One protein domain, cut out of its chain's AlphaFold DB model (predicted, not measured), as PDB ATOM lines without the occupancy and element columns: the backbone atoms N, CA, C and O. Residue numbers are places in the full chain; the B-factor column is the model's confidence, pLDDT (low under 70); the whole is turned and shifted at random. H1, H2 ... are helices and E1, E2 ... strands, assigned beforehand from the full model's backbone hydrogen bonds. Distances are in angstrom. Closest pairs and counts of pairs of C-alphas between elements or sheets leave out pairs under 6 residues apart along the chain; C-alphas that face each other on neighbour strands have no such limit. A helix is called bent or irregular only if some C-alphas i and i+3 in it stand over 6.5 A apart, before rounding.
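This is residues 205 to 342 of the 672 residues of an uncharacterized protein of Bacteroides sp (UniProt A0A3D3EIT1). A twisted sheet of five strands forms a slab between two helices: the long H2 runs along one face, and the shorter H1 covers the E5 and E4 part of the other. At its C-terminal end H2 leads directly into E8, one strand of a small second sheet, and a long stretch with no named element, residues 218 to 244, joins the two sheets. The printed part has 138 residues with two named helices and eight named strands, in the order E1, E2, E3, H1, E4, E5, E6, E7, H2, E8; the sheets, in the orders E3, E7, E6, E5, E4 and E1, E2, E8, are antiparallel throughout. The class is mixed, helices and strands, though under half of the residues, 64 of 138, are in named elements. The whole is compact, with a radius of gyration of the C-alphas of 14.7 A and spans of 39 by 39 by 29 A.

Start at E1, residues 205 to 207, which forms a hairpin with E2, residues 213 to 217; look there for N 206 and O 215, 2.9 A apart. On the other side of E2 is E8, residues 334 to 336, antiparallel to it, with N 335 and O 214 2.8 A apart. Go on to the larger sheet, where E3, residues 245 to 249, is an edge strand; it is antiparallel to E7, residues 306 to 311, and N 246 and O 310 are 2.7 A apart. E4, residues 272 to 276, is the other edge strand, and with E5, residues 285 to 289, E6, residues 296 to 300, and E7 it makes a meander, each strand the antiparallel neighbour of the one before. Along it you find N 273 and O 288 2.8 A apart for E4 and E5, N 298 and O 287 2.7 A for E5 and E6, and N 297 and O 309 2.8 A for E6 and E7. H1, residues 258 to 266, is on this sheet at a height of 9.2 A, over E5 and E4, and runs along the strands, at 20 degrees to E5 on the local plane. Its closest C-alphas to E4 are those of Ile 265 and Gly 272, 5.8 A apart. H2, residues 316 to 333, is on the opposite face at a height of 7.1 A, over E6, and runs along the strands, at 6 degrees to E6 on the local plane; the closest C-alphas of the two are those of Ile 299 and Ala 331, 6.3 A apart. H2 is also on the small sheet, where its closest C-alphas to E2 are those of Phe 215 and Thr 333, 5.2 A apart. H1 and H2 are apart. In H1 every O i to N i+4 pair is within hydrogen-bond range; in H2, 12 of 14 are.

Find C-alpha 205 at (195.737, 143.975, 132.776), where E1 begins; E2 then runs 13.2 A and E3 13.9 A. H1 starts at C-alpha 258, (195.011, 122.551, 116.490), and is 11.9 A long. E4 measures 13.6 A, E5 13.7 A, E6 12.9 A and E7, the longest strand, 16.8 A. H2 measures 24.3 A; it is irregular, with C-alphas 321 and 324 7.1 A apart, and has a kink of 36 degrees near residue 323. E8 ends at C-alpha 336, (200.278, 135.103, 125.366).

The two C-alphas farthest apart, those of Asp 232 and Asn 267, are 42.8 A apart. The printed part has no cut. The link from E2 to E3, 27 residues, is long. Mean pLDDT of the printed part is 75.6; look for values under 70 at residue 209 and residues 223 to 245, 251 to 256, 313 to 314 and 338 to 342.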
ATOM      1  N   THR A 205     194.898 145.098 133.193       85.19
ATOM      2  CA  THR A 205     195.737 143.975 132.776       85.19
ATOM      3  C   THR A 205     196.248 143.244 134.000       85.19
ATOM      4  O   THR A 205     196.945 143.824 134.832       85.19
ATOM      5  N   LEU A 206     195.940 141.954 134.069       79.38
ATOM      6  CA  LEU A 206     196.445 141.049 135.087       79.38
ATOM      7  C   LEU A 206     197.498 140.129 134.480       79.38
ATOM      8  O   LEU A 206     197.219 139.401 133.527       79.38
ATOM      9  N   TYR A 207     198.692 140.141 135.064       77.25
ATOM     10  CA  TYR A 207     199.790 139.253 134.693       77.25
ATOM     11  C   TYR A 207     199.792 138.007 135.577       77.25
ATOM     12  O   TYR A 207     199.726 138.121 136.802       77.25
ATOM     13  N   VAL A 208     199.945 136.826 134.976       75.19
ATOM     14  CA  VAL A 208     200.085 135.570 135.728       75.19
ATOM     15  C   VAL A 208     201.539 135.424 136.213       75.19
ATOM     16  O   VAL A 208     202.445 135.461 135.387       75.19
ATOM     17  N   PRO A 209     201.824 135.264 137.520       65.75
ATOM     18  CA  PRO A 209     203.183 135.292 138.090       65.75
ATOM     19  C   PRO A 209     204.217 134.303 137.532       65.75
ATOM     20  O   PRO A 209     205.409 134.592 137.607       65.75
ATOM     21  N   HIS A 210     203.801 133.173 136.961       72.12
ATOM     22  CA  HIS A 210     204.731 132.125 136.501       72.12
ATOM     23  C   HIS A 210     204.523 131.689 135.055       72.12
ATOM     24  O   HIS A 210     205.355 130.978 134.493       72.12
ATOM     25  N   LEU A 211     203.427 132.126 134.442       76.88
ATOM     26  CA  LEU A 211     203.059 131.748 133.089       76.88
ATOM     27  C   LEU A 211     203.150 132.980 132.189       76.88
ATOM     28  O   LEU A 211     202.835 134.086 132.640       76.88
ATOM     29  N   PRO A 212     203.550 132.820 130.919       81.56
ATOM     30  CA  PRO A 212     203.621 133.911 129.958       81.56
ATOM     31  C   PRO A 212     202.215 134.235 129.436       81.56
ATOM     32  O   PRO A 212     201.951 134.193 128.239       81.56
ATOM     33  N   VAL A 213     201.277 134.500 130.346       82.31
ATOM     34  CA  VAL A 213     199.872 134.780 130.053       82.31
ATOM     35  C   VAL A 213     199.451 136.029 130.807       82.31
ATOM     36  O   VAL A 213     199.803 136.232 131.974       82.31
ATOM     37  N   LYS A 214     198.647 136.853 130.145       86.50
ATOM     38  CA  LYS A 214     197.953 137.981 130.760       86.50
ATOM     39  C   LYS A 214     196.493 138.033 130.344       86.50
ATOM     40  O   LYS A 214     196.136 137.598 129.248       86.50
ATOM     41  N   PHE A 215     195.670 138.612 131.205       87.06
ATOM     42  CA  PHE A 215     194.256 138.867 130.955       87.06
ATOM     43  C   PHE A 215     194.037 140.367 130.838       87.06
ATOM     44  O   PHE A 215     194.486 141.110 131.710       87.06
ATOM     45  N   THR A 216     193.337 140.803 129.794       88.94
ATOM     46  CA  THR A 216     192.936 142.206 129.617       88.94
ATOM     47  C   THR A 216     191.416 142.310 129.669       88.94
ATOM     48  O   THR A 216     190.752 141.753 128.802       88.94
ATOM     49  N   TYR A 217     190.867 142.966 130.692       87.19
ATOM     50  CA  TYR A 217     189.442 142.873 131.043       87.19
ATOM     51  C   TYR A 217     188.927 144.144 131.742       87.19
ATOM     52  O   TYR A 217     189.722 144.972 132.182       87.19
ATOM     53  N   GLN A 218     187.606 144.298 131.882       85.19
ATOM     54  CA  GLN A 218     186.993 145.315 132.752       85.19
ATOM     55  C   GLN A 218     186.563 144.700 134.092       85.19
ATOM     56  O   GLN A 218     185.932 143.642 134.110       85.19
ATOM     57  N   ASN A 219     186.831 145.378 135.212       75.81
ATOM     58  CA  ASN A 219     186.455 144.883 136.546       75.81
ATOM     59  C   ASN A 219     184.943 144.661 136.714       75.81
ATOM     60  O   ASN A 219     184.538 143.687 137.340       75.81
ATOM     61  N   GLU A 220     184.105 145.516 136.122       79.31
ATOM     62  CA  GLU A 220     182.640 145.396 136.185       79.31
ATOM     63  C   GLU A 220     182.079 144.140 135.497       79.31
ATOM     64  O   GLU A 220     180.973 143.696 135.807       79.31
ATOM     65  N   ASN A 221     182.848 143.536 134.584       78.94
ATOM     66  CA  ASN A 221     182.464 142.319 133.869       78.94
ATOM     67  C   ASN A 221     182.711 141.046 134.696       78.94
ATOM     68  O   ASN A 221     182.400 139.949 134.222       78.94
ATOM     69  N   LEU A 222     183.254 141.173 135.910       73.19
ATOM     70  CA  LEU A 222     183.534 140.082 136.840       73.19
ATOM     71  C   LEU A 222     182.752 140.289 138.139       73.19
ATOM     72  O   LEU A 222     182.545 141.415 138.585       73.19
ATOM     73  N   THR A 223     182.324 139.209 138.790       68.81
ATOM     74  CA  THR A 223     181.684 139.352 140.111       68.81
ATOM     75  C   THR A 223     182.714 139.583 141.223       68.81
ATOM     76  O   THR A 223     183.830 139.065 141.153       68.81
ATOM     77  N   GLU A 224     182.315 140.274 142.295       55.31
ATOM     78  CA  GLU A 224     183.174 140.589 143.448       55.31
ATOM     79  C   GLU A 224     183.929 139.367 144.020       55.31
ATOM     80  O   GLU A 224     183.379 138.272 144.173       55.31
ATOM     81  N   GLY A 225     185.211 139.568 144.361       54.84
ATOM     82  CA  GLY A 225     186.074 138.565 145.005       54.84
ATOM     83  C   GLY A 225     186.773 137.570 144.069       54.84
ATOM     84  O   GLY A 225     187.399 136.634 144.559       54.84
ATOM     85  N   ARG A 226     186.671 137.743 142.743       54.44
ATOM     86  CA  ARG A 226     187.187 136.793 141.737       54.44
ATOM     87  C   ARG A 226     188.634 137.003 141.278       54.44
ATOM     88  O   ARG A 226     189.159 136.120 140.622       54.44
ATOM     89  N   LEU A 227     189.282 138.120 141.609       54.12
ATOM     90  CA  LEU A 227     190.664 138.405 141.197       54.12
ATOM     91  C   LEU A 227     191.461 139.056 142.335       54.12
ATOM     92  O   LEU A 227     191.856 140.215 142.260       54.12
ATOM     93  N   ASN A 228     191.683 138.320 143.427       49.50
ATOM     94  CA  ASN A 228     192.568 138.777 144.501       49.50
ATOM     95  C   ASN A 228     193.991 138.259 144.271       49.50
ATOM     96  O   ASN A 228     194.364 137.181 144.731       49.50
ATOM     97  N   TYR A 229     194.782 139.058 143.562       48.19
ATOM     98  CA  TYR A 229     196.202 138.820 143.320       48.19
ATOM     99  C   TYR A 229     197.056 139.187 144.549       48.19
ATOM    100  O   TYR A 229     196.946 140.299 145.069       48.19
ATOM    101  N   GLN A 230     197.960 138.302 144.984       49.53
ATOM    102  CA  GLN A 230     199.080 138.661 145.874       49.53
ATOM    103  C   GLN A 230     200.402 138.624 145.079       49.53
ATOM    104  O   GLN A 230     200.577 137.835 144.157       49.53
ATOM    105  N   LYS A 231     201.344 139.525 145.354       38.59
ATOM    106  CA  LYS A 231     202.498 139.730 144.457       38.59
ATOM    107  C   LYS A 231     203.680 138.781 144.699       38.59
ATOM    108  O   LYS A 231     204.505 138.653 143.804       38.59
ATOM    109  N   ASP A 232     203.716 138.092 145.843       34.16
ATOM    110  CA  ASP A 232     204.960 137.531 146.399       34.16
ATOM    111  C   ASP A 232     204.869 136.057 146.866       34.16
ATOM    112  O   ASP A 232     205.675 135.623 147.690       34.16
ATOM    113  N   THR A 233     203.912 135.268 146.373       41.88
ATOM    114  CA  THR A 233     203.709 133.875 146.828       41.88
ATOM    115  C   THR A 233     204.185 132.878 145.764       41.88
ATOM    116  O   THR A 233     203.931 133.084 144.583       41.88
ATOM    117  N   ILE A 234     204.879 131.799 146.160       40.22
ATOM    118  CA  ILE A 234     205.059 130.628 145.285       40.22
ATOM    119  C   ILE A 234     203.719 129.911 145.224       40.22
ATOM    120  O   ILE A 234     203.108 129.607 146.248       40.22
ATOM    121  N   TYR A 235     203.259 129.718 144.009       45.50
ATOM    122  CA  TYR A 235     201.854 129.628 143.679       45.50
ATOM    123  C   TYR A 235     201.532 128.194 143.231       45.50
ATOM    124  O   TYR A 235     202.395 127.529 142.663       45.50
ATOM    125  N   SER A 236     200.376 127.655 143.630       47.66
ATOM    126  CA  SER A 236     199.978 126.275 143.335       47.66
ATOM    127  C   SER A 236     199.447 126.183 141.895       47.66
ATOM    128  O   SER A 236     200.013 126.748 140.967       47.66
ATOM    129  N   ARG A 237     198.402 125.404 141.647       49.25
ATOM    130  CA  ARG A 237     197.749 125.277 140.339       49.25
ATOM    131  C   ARG A 237     196.592 126.293 140.187       49.25
ATOM    132  O   ARG A 237     195.855 126.244 139.206       49.25
ATOM    133  N   ASP A 238     196.418 127.192 141.168       49.84
ATOM    134  CA  ASP A 238     195.133 127.837 141.499       49.84
ATOM    135  C   ASP A 238     195.209 129.367 141.717       49.84
ATOM    136  O   ASP A 238     194.309 129.995 142.281       49.84
ATOM    137  N   ASP A 239     196.272 130.020 141.258       49.66
ATOM    138  CA  ASP A 239     196.691 131.306 141.848       49.66
ATOM    139  C   ASP A 239     196.018 132.551 141.301       49.66
ATOM    140  O   ASP A 239     196.248 133.660 141.784       49.66
ATOM    141  N   LEU A 240     195.120 132.381 140.337       50.09
ATOM    142  CA  LEU A 240     194.231 133.464 139.940       50.09
ATOM    143  C   LEU A 240     193.053 133.650 140.903       50.09
ATOM    144  O   LEU A 240     192.351 134.649 140.778       50.09
ATOM    145  N   LYS A 241     192.864 132.744 141.884       50.47
ATOM    146  CA  LYS A 241     191.823 132.790 142.934       50.47
ATOM    147  C   LYS A 241     190.490 133.368 142.445       50.47
ATOM    148  O   LYS A 241     189.870 134.204 143.105       50.47
ATOM    149  N   PHE A 242     190.017 132.854 141.311       55.69
ATOM    150  CA  PHE A 242     188.611 132.950 140.953       55.69
ATOM    151  C   PHE A 242     187.839 132.148 141.993       55.69
ATOM    152  O   PHE A 242     188.126 130.974 142.215       55.69
ATOM    153  N   ARG A 243     186.874 132.765 142.680       51.88
ATOM    154  CA  ARG A 243     186.046 132.033 143.645       51.88
ATOM    155  C   ARG A 243     185.404 130.828 142.945       51.88
ATOM    156  O   ARG A 243     184.565 131.010 142.067       51.88
ATOM    157  N   GLY A 244     185.815 129.620 143.333       57.88
ATOM    158  CA  GLY A 244     185.343 128.372 142.742       57.88
ATOM    159  C   GLY A 244     185.872 128.083 141.333       57.88
ATOM    160  O   GLY A 244     185.197 127.377 140.585       57.88
ATOM    161  N   SER A 245     187.025 128.620 140.915       66.69
ATOM    162  CA  SER A 245     187.702 128.194 139.680       66.69
ATOM    163  C   SER A 245     189.231 128.252 139.772       66.69
ATOM    164  O   SER A 245     189.802 129.057 140.500       66.69
ATOM    165  N   ARG A 246     189.885 127.400 138.990       71.44
ATOM    166  CA  ARG A 246     191.325 127.137 138.947       71.44
ATOM    167  C   ARG A 246     191.865 127.501 137.578       71.44
ATOM    168  O   ARG A 246     191.146 127.318 136.597       71.44
ATOM    169  N   PHE A 247     193.104 127.971 137.497       76.44
ATOM    170  CA  PHE A 247     193.773 128.268 136.232       76.44
ATOM    171  C   PHE A 247     195.171 127.674 136.224       76.44
ATOM    172  O   PHE A 247     195.986 128.047 137.060       76.44
ATOM    173  N   GLY A 248     195.476 126.830 135.245       73.25
ATOM    174  CA  GLY A 248     196.796 126.216 135.168       73.25
ATOM    175  C   GLY A 248     197.271 125.945 133.753       73.25
ATOM    176  O   GLY A 248     196.621 126.285 132.762       73.25
ATOM    177  N   TYR A 249     198.439 125.318 133.683       76.75
ATOM    178  CA  TYR A 249     199.092 124.881 132.457       76.75
ATOM    179  C   TYR A 249     198.990 123.361 132.326       76.75
ATOM    180  O   TYR A 249     199.111 122.640 133.311       76.75
ATOM    181  N   LEU A 250     198.764 122.870 131.111       72.31
ATOM    182  CA  LEU A 250     198.701 121.446 130.806       72.31
ATOM    183  C   LEU A 250     199.950 121.041 130.011       72.31
ATOM    184  O   LEU A 250     200.008 121.261 128.797       72.31
ATOM    185  N   GLU A 251     200.923 120.400 130.670       62.41
ATOM    186  CA  GLU A 251     202.098 119.842 129.988       62.41
ATOM    187  C   GLU A 251     201.636 118.691 129.081       62.41
ATOM    188  O   GLU A 251     201.202 117.626 129.527       62.41
ATOM    189  N   THR A 252     201.692 118.892 127.766       56.28
ATOM    190  CA  THR A 252     201.361 117.825 126.822       56.28
ATOM    191  C   THR A 252     202.629 117.140 126.338       56.28
ATOM    192  O   THR A 252     203.401 117.694 125.567       56.28
ATOM    193  N   ASN A 253     202.791 115.859 126.690       46.91
ATOM    194  CA  ASN A 253     203.813 114.964 126.112       46.91
ATOM    195  C   ASN A 253     203.617 114.685 124.604       46.91
ATOM    196  O   ASN A 253     204.292 113.843 124.015       46.91
ATOM    197  N   THR A 254     202.677 115.367 123.958       46.19
ATOM    198  CA  THR A 254     202.376 115.233 122.541       46.19
ATOM    199  C   THR A 254     202.055 116.614 122.009       46.19
ATOM    200  O   THR A 254     201.056 117.200 122.421       46.19
ATOM    201  N   SER A 255     202.870 117.096 121.076       46.31
ATOM    202  CA  SER A 255     202.617 118.265 120.238       46.31
ATOM    203  C   SER A 255     201.285 118.105 119.488       46.31
ATOM    204  O   SER A 255     201.255 117.677 118.333       46.31
ATOM    205  N   SER A 256     200.162 118.362 120.160       59.59
ATOM    206  CA  SER A 256     198.839 118.272 119.558       59.59
ATOM    207  C   SER A 256     198.632 119.530 118.737       59.59
ATOM    208  O   SER A 256     198.496 120.621 119.288       59.59
ATOM    209  N   THR A 257     198.612 119.398 117.417       73.06
ATOM    210  CA  THR A 257     198.250 120.520 116.556       73.06
ATOM    211  C   THR A 257     196.801 120.921 116.833       73.06
ATOM    212  O   THR A 257     195.982 120.119 117.291       73.06
ATOM    213  N   PHE A 258     196.419 122.147 116.476       80.44
ATOM    214  CA  PHE A 258     195.011 122.551 116.490       80.44
ATOM    215  C   PHE A 258     194.090 121.584 115.733       80.44
ATOM    216  O   PHE A 258     192.921 121.443 116.087       80.44
ATOM    217  N   LYS A 259     194.611 120.894 114.711       80.06
ATOM    218  CA  LYS A 259     193.882 119.859 113.977       80.06
ATOM    219  C   LYS A 259     193.606 118.634 114.849       80.06
ATOM    220  O   LYS A 259     192.507 118.096 114.794       80.06
ATOM    221  N   ASP A 260     194.570 118.214 115.661       80.06
ATOM    222  CA  ASP A 260     194.409 117.070 116.561       80.06
ATOM    223  C   ASP A 260     193.377 117.377 117.647       80.06
ATOM    224  O   ASP A 260     192.515 116.549 117.935       80.06
ATOM    225  N   ARG A 261     193.384 118.606 118.171       79.81
ATOM    226  CA  ARG A 261     192.374 119.083 119.127       79.81
ATOM    227  C   ARG A 261     190.991 119.220 118.502       79.81
ATOM    228  O   ARG A 261     190.017 118.758 119.092       79.81
ATOM    229  N   ASP A 262     190.905 119.784 117.297       81.06
ATOM    230  CA  ASP A 262     189.658 119.845 116.531       81.06
ATOM    231  C   ASP A 262     189.100 118.431 116.276       81.06
ATOM    232  O   ASP A 262     187.901 118.220 116.418       81.06
ATOM    233  N   ASN A 263     189.949 117.450 115.956       81.88
ATOM    234  CA  ASN A 263     189.529 116.057 115.776       81.88
ATOM    235  C   ASN A 263     189.072 115.413 117.091       81.88
ATOM    236  O   ASN A 263     188.088 114.676 117.099       81.88
ATOM    237  N   LEU A 264     189.770 115.684 118.194       83.62
ATOM    238  CA  LEU A 264     189.439 115.138 119.508       83.62
ATOM    239  C   LEU A 264     188.071 115.630 119.986       83.62
ATOM    240  O   LEU A 264     187.248 114.825 120.410       83.62
ATOM    241  N   ILE A 265     187.793 116.931 119.856       83.88
ATOM    242  CA  ILE A 265     186.486 117.484 120.226       83.88
ATOM    243  C   ILE A 265     185.389 117.104 119.222       83.88
ATOM    244  O   ILE A 265     184.256 116.865 119.623       83.88
ATOM    245  N   LEU A 266     185.718 116.983 117.928       83.31
ATOM    246  CA  LEU A 266     184.789 116.522 116.889       83.31
ATOM    247  C   LEU A 266     184.294 115.097 117.150       83.31
ATOM    248  O   LEU A 266     183.110 114.827 116.973       83.31
ATOM    249  N   ASN A 267     185.190 114.201 117.559       84.44
ATOM    250  CA  ASN A 267     184.885 112.787 117.779       84.44
ATOM    251  C   ASN A 267     184.407 112.478 119.207       84.44
ATOM    252  O   ASN A 267     184.150 111.320 119.520       84.44
ATOM    253  N   SER A 268     184.299 113.489 120.067       84.31
ATOM    254  CA  SER A 268     183.794 113.345 121.429       84.31
ATOM    255  C   SER A 268     182.290 113.055 121.435       84.31
ATOM    256  O   SER A 268     181.525 113.713 120.730       84.31
ATOM    257  N   ASP A 269     181.854 112.121 122.283       85.62
ATOM    258  CA  ASP A 269     180.427 111.889 122.561       85.62
ATOM    259  C   ASP A 269     179.808 113.002 123.422       85.62
ATOM    260  O   ASP A 269     178.594 113.213 123.426       85.62
ATOM    261  N   ILE A 270     180.654 113.750 124.133       87.31
ATOM    262  CA  ILE A 270     180.290 114.932 124.920       87.31
ATOM    263  C   ILE A 270     180.214 116.138 123.980       87.31
ATOM    264  O   ILE A 270     181.126 116.335 123.172       87.31
ATOM    265  N   LEU A 271     179.169 116.964 124.128       87.94
ATOM    266  CA  LEU A 271     179.000 118.196 123.359       87.94
ATOM    267  C   LEU A 271     180.144 119.167 123.669       87.94
ATOM    268  O   LEU A 271     180.239 119.719 124.768       87.94
ATOM    269  N   GLY A 272     181.005 119.380 122.683       89.44
ATOM    270  CA  GLY A 272     182.140 120.283 122.760       89.44
ATOM    271  C   GLY A 272     181.861 121.644 122.131       89.44
ATOM    272  O   GLY A 272     181.112 121.754 121.164       89.44
ATOM    273  N   LEU A 273     182.509 122.677 122.657       93.56
ATOM    274  CA  LEU A 273     182.525 124.052 122.175       93.56
ATOM    275  C   LEU A 273     183.922 124.390 121.651       93.56
ATOM    276  O   LEU A 273     184.921 124.040 122.279       93.56
ATOM    277  N   ARG A 274     183.985 125.141 120.553       92.19
ATOM    278  CA  ARG A 274     185.182 125.858 120.113       92.19
ATOM    279  C   ARG A 274     184.856 127.309 119.786       92.19
ATOM    280  O   ARG A 274     183.993 127.556 118.939       92.19
ATOM    281  N   ILE A 275     185.618 128.233 120.359       90.50
ATOM    282  CA  ILE A 275     185.581 129.665 120.033       90.50
ATOM    283  C   ILE A 275     186.868 130.035 119.290       90.50
ATOM    284  O   ILE A 275     187.954 129.536 119.597       90.50
ATOM    285  N   THR A 276     186.742 130.879 118.269       83.38
ATOM    286  CA  THR A 276     187.872 131.458 117.537       83.38
ATOM    287  C   THR A 276     187.812 132.970 117.658       83.38
ATOM    288  O   THR A 276     186.755 133.552 117.421       83.38
ATOM    289  N   ASP A 277     188.940 133.585 118.010       78.25
ATOM    290  CA  ASP A 277     189.051 135.038 118.053       78.25
ATOM    291  C   ASP A 277     188.864 135.611 116.633       78.25
ATOM    292  O   ASP A 277     189.617 135.234 115.724       78.25
ATOM    293  N   PRO A 278     187.861 136.475 116.404       70.81
ATOM    294  CA  PRO A 278     187.583 137.022 115.080       70.81
ATOM    295  C   PRO A 278     188.656 138.009 114.595       70.81
ATOM    296  O   PRO A 278     188.844 138.144 113.383       70.81
ATOM    297  N   LEU A 279     189.382 138.664 115.506       75.06
ATOM    298  CA  LEU A 279     190.470 139.594 115.191       75.06
ATOM    299  C   LEU A 279     191.792 138.865 114.950       75.06
ATOM    300  O   LEU A 279     192.615 139.324 114.160       75.06
ATOM    301  N   ASN A 280     191.981 137.703 115.583       78.62
ATOM    302  CA  ASN A 280     193.166 136.872 115.390       78.62
ATOM    303  C   ASN A 280     192.834 135.379 115.186       78.62
ATOM    304  O   ASN A 280     193.147 134.545 116.040       78.62
ATOM    305  N   PRO A 281     192.289 134.971 114.023       72.31
ATOM    306  CA  PRO A 281     191.848 133.585 113.827       72.31
ATOM    307  C   PRO A 281     192.979 132.556 113.694       72.31
ATOM    308  O   PRO A 281     192.717 131.350 113.648       72.31
ATOM    309  N   LYS A 282     194.232 133.016 113.577       79.25
ATOM    310  CA  LYS A 282     195.438 132.174 113.636       79.25
ATOM    311  C   LYS A 282     196.050 132.111 115.040       79.25
ATOM    312  O   LYS A 282     196.993 131.348 115.216       79.25
ATOM    313  N   GLY A 283     195.542 132.896 115.989       82.25
ATOM    314  CA  GLY A 283     195.992 132.938 117.376       82.25
ATOM    315  C   GLY A 283     195.394 131.819 118.222       82.25
ATOM    316  O   GLY A 283     195.254 130.680 117.770       82.25
ATOM    317  N   LYS A 284     195.049 132.154 119.469       88.81
ATOM    318  CA  LYS A 284     194.509 131.201 120.442       88.81
ATOM    319  C   LYS A 284     193.168 130.608 120.006       88.81
ATOM    320  O   LYS A 284     192.377 131.229 119.292       88.81
ATOM    321  N   ARG A 285     192.884 129.408 120.498       89.56
ATOM    322  CA  ARG A 285     191.589 128.739 120.370       89.56
ATOM    323  C   ARG A 285     191.116 128.284 121.729       89.56
ATOM    324  O   ARG A 285     191.890 127.720 122.493       89.56
ATOM    325  N   ILE A 286     189.832 128.477 121.984       93.25
ATOM    326  CA  ILE A 286     189.219 128.079 123.247       93.25
ATOM    327  C   ILE A 286     188.377 126.845 122.987       93.25
ATOM    328  O   ILE A 286     187.569 126.841 122.056       93.25
ATOM    329  N   TYR A 287     188.568 125.817 123.802       92.25
ATOM    330  CA  TYR A 287     187.832 124.562 123.755       92.25
ATOM    331  C   TYR A 287     187.152 124.325 125.098       92.25
ATOM    332  O   TYR A 287     187.776 124.501 126.132       92.25
ATOM    333  N   ALA A 288     185.898 123.890 125.112       92.25
ATOM    334  CA  ALA A 288     185.217 123.559 126.362       92.25
ATOM    335  C   ALA A 288     184.223 122.416 126.170       92.25
ATOM    336  O   ALA A 288     183.757 122.166 125.059       92.25
ATOM    337  N   LYS A 289     183.860 121.727 127.252       89.06
ATOM    338  CA  LYS A 289     182.779 120.729 127.241       89.06
ATOM    339  C   LYS A 289     181.462 121.418 127.610       89.06
ATOM    340  O   LYS A 289     181.154 121.577 128.790       89.06
ATOM    341  N   ALA A 290     180.686 121.827 126.607       87.56
ATOM    342  CA  ALA A 290     179.447 122.587 126.793       87.56
ATOM    343  C   ALA A 290     178.383 121.803 127.577       87.56
ATOM    344  O   ALA A 290     177.794 122.335 128.513       87.56
ATOM    345  N   SER A 291     178.194 120.510 127.285       84.56
ATOM    346  CA  SER A 291     177.246 119.674 128.044       84.56
ATOM    347  C   SER A 291     177.682 119.408 129.487       84.56
ATOM    348  O   SER A 291     176.851 119.056 130.318       84.56
ATOM    349  N   ASN A 292     178.963 119.623 129.807       87.62
ATOM    350  CA  ASN A 292     179.472 119.590 131.179       87.62
ATOM    351  C   ASN A 292     179.458 120.988 131.809       87.62
ATOM    352  O   ASN A 292     180.272 121.276 132.681       87.62
ATOM    353  N   LEU A 293     178.549 121.859 131.359       88.38
ATOM    354  CA  LEU A 293     178.313 123.194 131.901       88.38
ATOM    355  C   LEU A 293     179.564 124.084 131.910       88.38
ATOM    356  O   LEU A 293     179.671 124.959 132.755       88.38
ATOM    357  N   TYR A 294     180.531 123.858 131.016       89.88
ATOM    358  CA  TYR A 294     181.792 124.614 130.987       89.88
ATOM    359  C   TYR A 294     182.662 124.466 132.244       89.88
ATOM    360  O   TYR A 294     183.479 125.334 132.526       89.88
ATOM    361  N   LYS A 295     182.532 123.352 132.979       87.12
ATOM    362  CA  LYS A 295     183.391 123.066 134.142       87.12
ATOM    363  C   LYS A 295     184.882 122.974 133.809       87.12
ATOM    364  O   LYS A 295     185.699 123.155 134.695       87.12
ATOM    365  N   GLU A 296     185.217 122.687 132.555       87.56
ATOM    366  CA  GLU A 296     186.580 122.683 132.019       87.56
ATOM    367  C   GLU A 296     186.606 123.486 130.718       87.56
ATOM    368  O   GLU A 296     185.835 123.211 129.784       87.56
ATOM    369  N   ILE A 297     187.536 124.433 130.643       90.38
ATOM    370  CA  ILE A 297     187.840 125.235 129.463       90.38
ATOM    371  C   ILE A 297     189.341 125.148 129.214       90.38
ATOM    372  O   ILE A 297     190.126 125.294 130.136       90.38
ATOM    373  N   PHE A 298     189.748 124.947 127.969       89.38
ATOM    374  CA  PHE A 298     191.137 124.913 127.534       89.38
ATOM    375  C   PHE A 298     191.411 126.077 126.590       89.38
ATOM    376  O   PHE A 298     190.639 126.325 125.662       89.38
ATOM    377  N   ILE A 299     192.531 126.757 126.797       90.00
ATOM    378  CA  ILE A 299     193.041 127.847 125.973       90.00
ATOM    379  C   ILE A 299     194.297 127.321 125.289       90.00
ATOM    380  O   ILE A 299     195.324 127.118 125.929       90.00
ATOM    381  N   CYS A 300     194.199 127.051 123.994       88.25
ATOM    382  CA  CYS A 300     195.280 126.468 123.211       88.25
ATOM    383  C   CYS A 300     195.915 127.536 122.324       88.25
ATOM    384  O   CYS A 300     195.211 128.179 121.536       88.25
ATOM    385  N   TYR A 301     197.236 127.654 122.371       86.25
ATOM    386  CA  TYR A 301     198.002 128.601 121.569       86.25
ATOM    387  C   TYR A 301     198.715 127.924 120.391       86.25
ATOM    388  O   TYR A 301     198.929 126.708 120.398       86.25
ATOM    389  N   PRO A 302     199.081 128.684 119.338       80.75
ATOM    390  CA  PRO A 302     199.799 128.138 118.184       80.75
ATOM    391  C   PRO A 302     201.172 127.546 118.525       80.75
ATOM    392  O   PRO A 302     201.644 126.686 117.783       80.75
ATOM    393  N   SER A 303     201.794 127.988 119.626       76.38
ATOM    394  CA  SER A 303     203.045 127.436 120.166       76.38
ATOM    395  C   SER A 303     202.918 125.968 120.585       76.38
ATOM    396  O   SER A 303     203.917 125.257 120.643       76.38
ATOM    397  N   GLY A 304     201.691 125.497 120.829       76.88
ATOM    398  CA  GLY A 304     201.412 124.203 121.445       76.88
ATOM    399  C   GLY A 304     201.122 124.303 122.941       76.88
ATOM    400  O   GLY A 304     200.693 123.308 123.519       76.88
ATOM    401  N   ASP A 305     201.285 125.485 123.541       79.12
ATOM    402  CA  ASP A 305     200.937 125.723 124.938       79.12
ATOM    403  C   ASP A 305     199.432 125.623 125.152       79.12
ATOM    404  O   ASP A 305     198.619 126.112 124.354       79.12
ATOM    405  N   ILE A 306     199.060 124.954 126.239       83.06
ATOM    406  CA  ILE A 306     197.669 124.748 126.615       83.06
ATOM    407  C   ILE A 306     197.516 125.141 128.066       83.06
ATOM    408  O   ILE A 306     198.129 124.556 128.952       83.06
ATOM    409  N   TYR A 307     196.632 126.094 128.292       84.06
ATOM    410  CA  TYR A 307     196.186 126.481 129.617       84.06
ATOM    411  C   TYR A 307     194.768 125.978 129.822       84.06
ATOM    412  O   TYR A 307     194.057 125.692 128.853       84.06
ATOM    413  N   TYR A 308     194.331 125.865 131.065       84.56
ATOM    414  CA  TYR A 308     192.954 125.505 131.359       84.56
ATOM    415  C   TYR A 308     192.385 126.340 132.493       84.56
ATOM    416  O   TYR A 308     193.111 126.824 133.355       84.56
ATOM    417  N   LEU A 309     191.064 126.476 132.467       83.75
ATOM    418  CA  LEU A 309     190.235 126.955 133.556       83.75
ATOM    419  C   LEU A 309     189.322 125.807 133.989       83.75
ATOM    420  O   LEU A 309     188.663 125.194 133.146       83.75
ATOM    421  N   GLU A 310     189.259 125.526 135.284       82.38
ATOM    422  CA  GLU A 310     188.420 124.464 135.850       82.38
ATOM    423  C   GLU A 310     187.568 125.006 137.000       82.38
ATOM    424  O   GLU A 310     188.088 125.712 137.849       82.38
ATOM    425  N   SER A 311     186.273 124.695 137.059       78.81
ATOM    426  CA  SER A 311     185.411 125.129 138.168       78.81
ATOM    427  C   SER A 311     185.377 124.113 139.310       78.81
ATOM    428  O   SER A 311     185.179 122.920 139.066       78.81
ATOM    429  N   GLU A 312     185.418 124.584 140.552       70.06
ATOM    430  CA  GLU A 312     185.168 123.772 141.746       70.06
ATOM    431  C   GLU A 312     183.664 123.507 141.948       70.06
ATOM    432  O   GLU A 312     182.818 124.078 141.260       70.06
ATOM    433  N   ASN A 313     183.312 122.600 142.867       62.25
ATOM    434  CA  ASN A 313     181.937 122.133 143.099       62.25
ATOM    435  C   ASN A 313     180.978 123.254 143.563       62.25
ATOM    436  O   ASN A 313     180.664 123.358 144.746       62.25
ATOM    437  N   ALA A 314     180.470 124.050 142.624       61.84
ATOM    438  CA  ALA A 314     179.394 125.011 142.833       61.84
ATOM    439  C   ALA A 314     178.018 124.399 142.524       61.84
ATOM    440  O   ALA A 314     177.888 123.448 141.739       61.84
ATOM    441  N   ALA A 315     176.967 124.964 143.125       70.75
ATOM    442  CA  ALA A 315     175.594 124.612 142.785       70.75
ATOM    443  C   ALA A 315     175.326 124.905 141.297       70.75
ATOM    444  O   ALA A 315     175.795 125.906 140.756       70.75
ATOM    445  N   LYS A 316     174.554 124.040 140.622       79.06
ATOM    446  CA  LYS A 316     174.332 124.113 139.163       79.06
ATOM    447  C   LYS A 316     173.862 125.498 138.693       79.06
ATOM    448  O   LYS A 316     174.275 125.950 137.629       79.06
ATOM    449  N   GLU A 317     172.993 126.139 139.466       81.06
ATOM    450  CA  GLU A 317     172.419 127.442 139.128       81.06
ATOM    451  C   GLU A 317     173.440 128.580 139.255       81.06
ATOM    452  O   GLU A 317     173.641 129.321 138.293       81.06
ATOM    453  N   GLU A 318     174.156 128.653 140.382       79.06
ATOM    454  CA  GLU A 318     175.254 129.608 140.603       79.06
ATOM    455  C   GLU A 318     176.345 129.461 139.533       79.06
ATOM    456  O   GLU A 318     176.833 130.447 138.972       79.06
ATOM    457  N   HIS A 319     176.675 128.213 139.188       84.25
ATOM    458  CA  HIS A 319     177.666 127.909 138.165       84.25
ATOM    459  C   HIS A 319     177.273 128.473 136.795       84.25
ATOM    460  O   HIS A 319     178.079 129.128 136.143       84.25
ATOM    461  N   LEU A 320     176.026 128.269 136.365       84.94
ATOM    462  CA  LEU A 320     175.553 128.713 135.050       84.94
ATOM    463  C   LEU A 320     175.314 130.223 134.958       84.94
ATOM    464  O   LEU A 320     175.542 130.804 133.899       84.94
ATOM    465  N   GLN A 321     174.850 130.854 136.038       82.50
ATOM    466  CA  GLN A 321     174.556 132.289 136.048       82.50
ATOM    467  C   GLN A 321     175.812 133.148 136.193       82.50
ATOM    468  O   GLN A 321     175.810 134.302 135.768       82.50
ATOM    469  N   SER A 322     176.869 132.608 136.805       81.00
ATOM    470  CA  SER A 322     177.981 133.430 137.266       81.00
ATOM    471  C   SER A 322     179.359 132.857 136.945       81.00
ATOM    472  O   SER A 322     180.162 133.559 136.340       81.00
ATOM    473  N   ILE A 323     179.656 131.606 137.302       85.62
ATOM    474  CA  ILE A 323     181.018 131.052 137.166       85.62
ATOM    475  C   ILE A 323     181.361 130.749 135.700       85.62
ATOM    476  O   ILE A 323     182.391 131.194 135.197       85.62
ATOM    477  N   ALA A 324     180.488 130.037 134.985       89.25
ATOM    478  CA  ALA A 324     180.705 129.673 133.587       89.25
ATOM    479  C   ALA A 324     180.840 130.891 132.646       89.25
ATOM    480  O   ALA A 324     181.758 130.877 131.820       89.25
ATOM    481  N   PRO A 325     180.003 131.950 132.749       91.00
ATOM    482  CA  PRO A 325     180.211 133.184 131.991       91.00
ATOM    483  C   PRO A 325     181.579 133.824 132.246       91.00
ATOM    484  O   PRO A 325     182.255 134.187 131.285       91.00
ATOM    485  N   ASP A 326     182.012 133.916 133.506       88.00
ATOM    486  CA  ASP A 326     183.303 134.514 133.857       88.00
ATOM    487  C   ASP A 326     184.467 133.688 133.311       88.00
ATOM    488  O   ASP A 326     185.350 134.246 132.668       88.00
ATOM    489  N   MET A 327     184.452 132.361 133.474       89.06
ATOM    490  CA  MET A 327     185.504 131.497 132.928       89.06
ATOM    491  C   MET A 327     185.592 131.591 131.397       89.06
ATOM    492  O   MET A 327     186.690 131.664 130.845       89.06
ATOM    493  N   LEU A 328     184.453 131.603 130.690       93.31
ATOM    494  CA  LEU A 328     184.421 131.775 129.233       93.31
ATOM    495  C   LEU A 328     184.962 133.148 128.823       93.31
ATOM    496  O   LEU A 328     185.756 133.237 127.888       93.31
ATOM    497  N   TYR A 329     184.545 134.204 129.523       92.25
ATOM    498  CA  TYR A 329     185.007 135.571 129.303       92.25
ATOM    499  C   TYR A 329     186.522 135.685 129.509       92.25
ATOM    500  O   TYR A 329     187.229 136.141 128.615       92.25
ATOM    501  N   LEU A 330     187.046 135.160 130.615       88.81
ATOM    502  CA  LEU A 330     188.476 135.159 130.927       88.81
ATOM    503  C   LEU A 330     189.296 134.345 129.926       88.81
ATOM    504  O   LEU A 330     190.365 134.773 129.496       88.81
ATOM    505  N   ALA A 331     188.785 133.194 129.483       91.69
ATOM    506  CA  ALA A 331     189.426 132.431 128.417       91.69
ATOM    507  C   ALA A 331     189.555 133.252 127.122       91.69
ATOM    508  O   ALA A 331     190.539 133.119 126.390       91.69
ATOM    509  N   MET A 332     188.567 134.107 126.836       92.69
ATOM    510  CA  MET A 332     188.581 135.019 125.693       92.69
ATOM    511  C   MET A 332     189.504 136.218 125.890       92.69
ATOM    512  O   MET A 332     190.114 136.639 124.911       92.69
ATOM    513  N   THR A 333     189.698 136.715 127.109       90.88
ATOM    514  CA  THR A 333     190.618 137.833 127.382       90.88
ATOM    515  C   THR A 333     192.079 137.408 127.553       90.88
ATOM    516  O   THR A 333     192.973 138.246 127.440       90.88
ATOM    517  N   ALA A 334     192.349 136.117 127.770       89.69
ATOM    518  CA  ALA A 334     193.702 135.582 127.911       89.69
ATOM    519  C   ALA A 334     194.550 135.809 126.651       89.69
ATOM    520  O   ALA A 334     194.124 135.530 125.532       89.69
ATOM    521  N   SER A 335     195.786 136.258 126.792       87.75
ATOM    522  CA  SER A 335     196.731 136.424 125.685       87.75
ATOM    523  C   SER A 335     198.112 135.940 126.100       87.75
ATOM    524  O   SER A 335     198.462 136.055 127.274       87.75
ATOM    525  N   ASP A 336     198.863 135.391 125.141       82.00
ATOM    526  CA  ASP A 336     200.278 135.103 125.366       82.00
ATOM    527  C   ASP A 336     200.987 136.432 125.612       82.00
ATOM    528  O   ASP A 336     200.917 137.368 124.803       82.00
ATOM    529  N   ASP A 337     201.659 136.521 126.748       77.19
ATOM    530  CA  ASP A 337     202.520 137.635 127.067       77.19
ATOM    531  C   ASP A 337     203.869 137.407 126.391       77.19
ATOM    532  O   ASP A 337     204.817 136.931 127.001       77.19
ATOM    533  N   ASN A 338     203.934 137.731 125.096       66.75
ATOM    534  CA  ASN A 338     205.112 137.532 124.235       66.75
ATOM    535  C   ASN A 338     206.411 138.183 124.763       66.75
ATOM    536  O   ASN A 338     207.477 137.959 124.196       66.75
ATOM    537  N   GLU A 339     206.320 139.029 125.790       65.31
ATOM    538  CA  GLU A 339     207.448 139.714 126.430       65.31
ATOM    539  C   GLU A 339     207.971 138.978 127.673       65.31
ATOM    540  O   GLU A 339     209.067 139.277 128.150       65.31
ATOM    541  N   ARG A 340     207.213 138.011 128.197       68.06
ATOM    542  CA  ARG A 340     207.537 137.266 129.408       68.06
ATOM    543  C   ARG A 340     207.840 135.819 129.047       68.06
ATOM    544  O   ARG A 340     207.041 135.158 128.400       68.06
ATOM    545  N   GLU A 341     208.976 135.305 129.498       67.75
ATOM    546  CA  GLU A 341     209.214 133.860 129.490       67.75
ATOM    547  C   GLU A 341     208.540 133.229 130.716       67.75
ATOM    548  O   GLU A 341     208.516 133.823 131.799       67.75
ATOM    549  N   GLY A 342     207.970 132.032 130.545       69.56
ATOM    550  CA  GLY A 342     207.471 131.249 131.674       69.56
ATOM    551  C   GLY A 342     208.600 130.952 132.659       69.56
ATOM    552  O   GLY A 342     209.751 130.759 132.261       69.56
TER     553      GLY A 342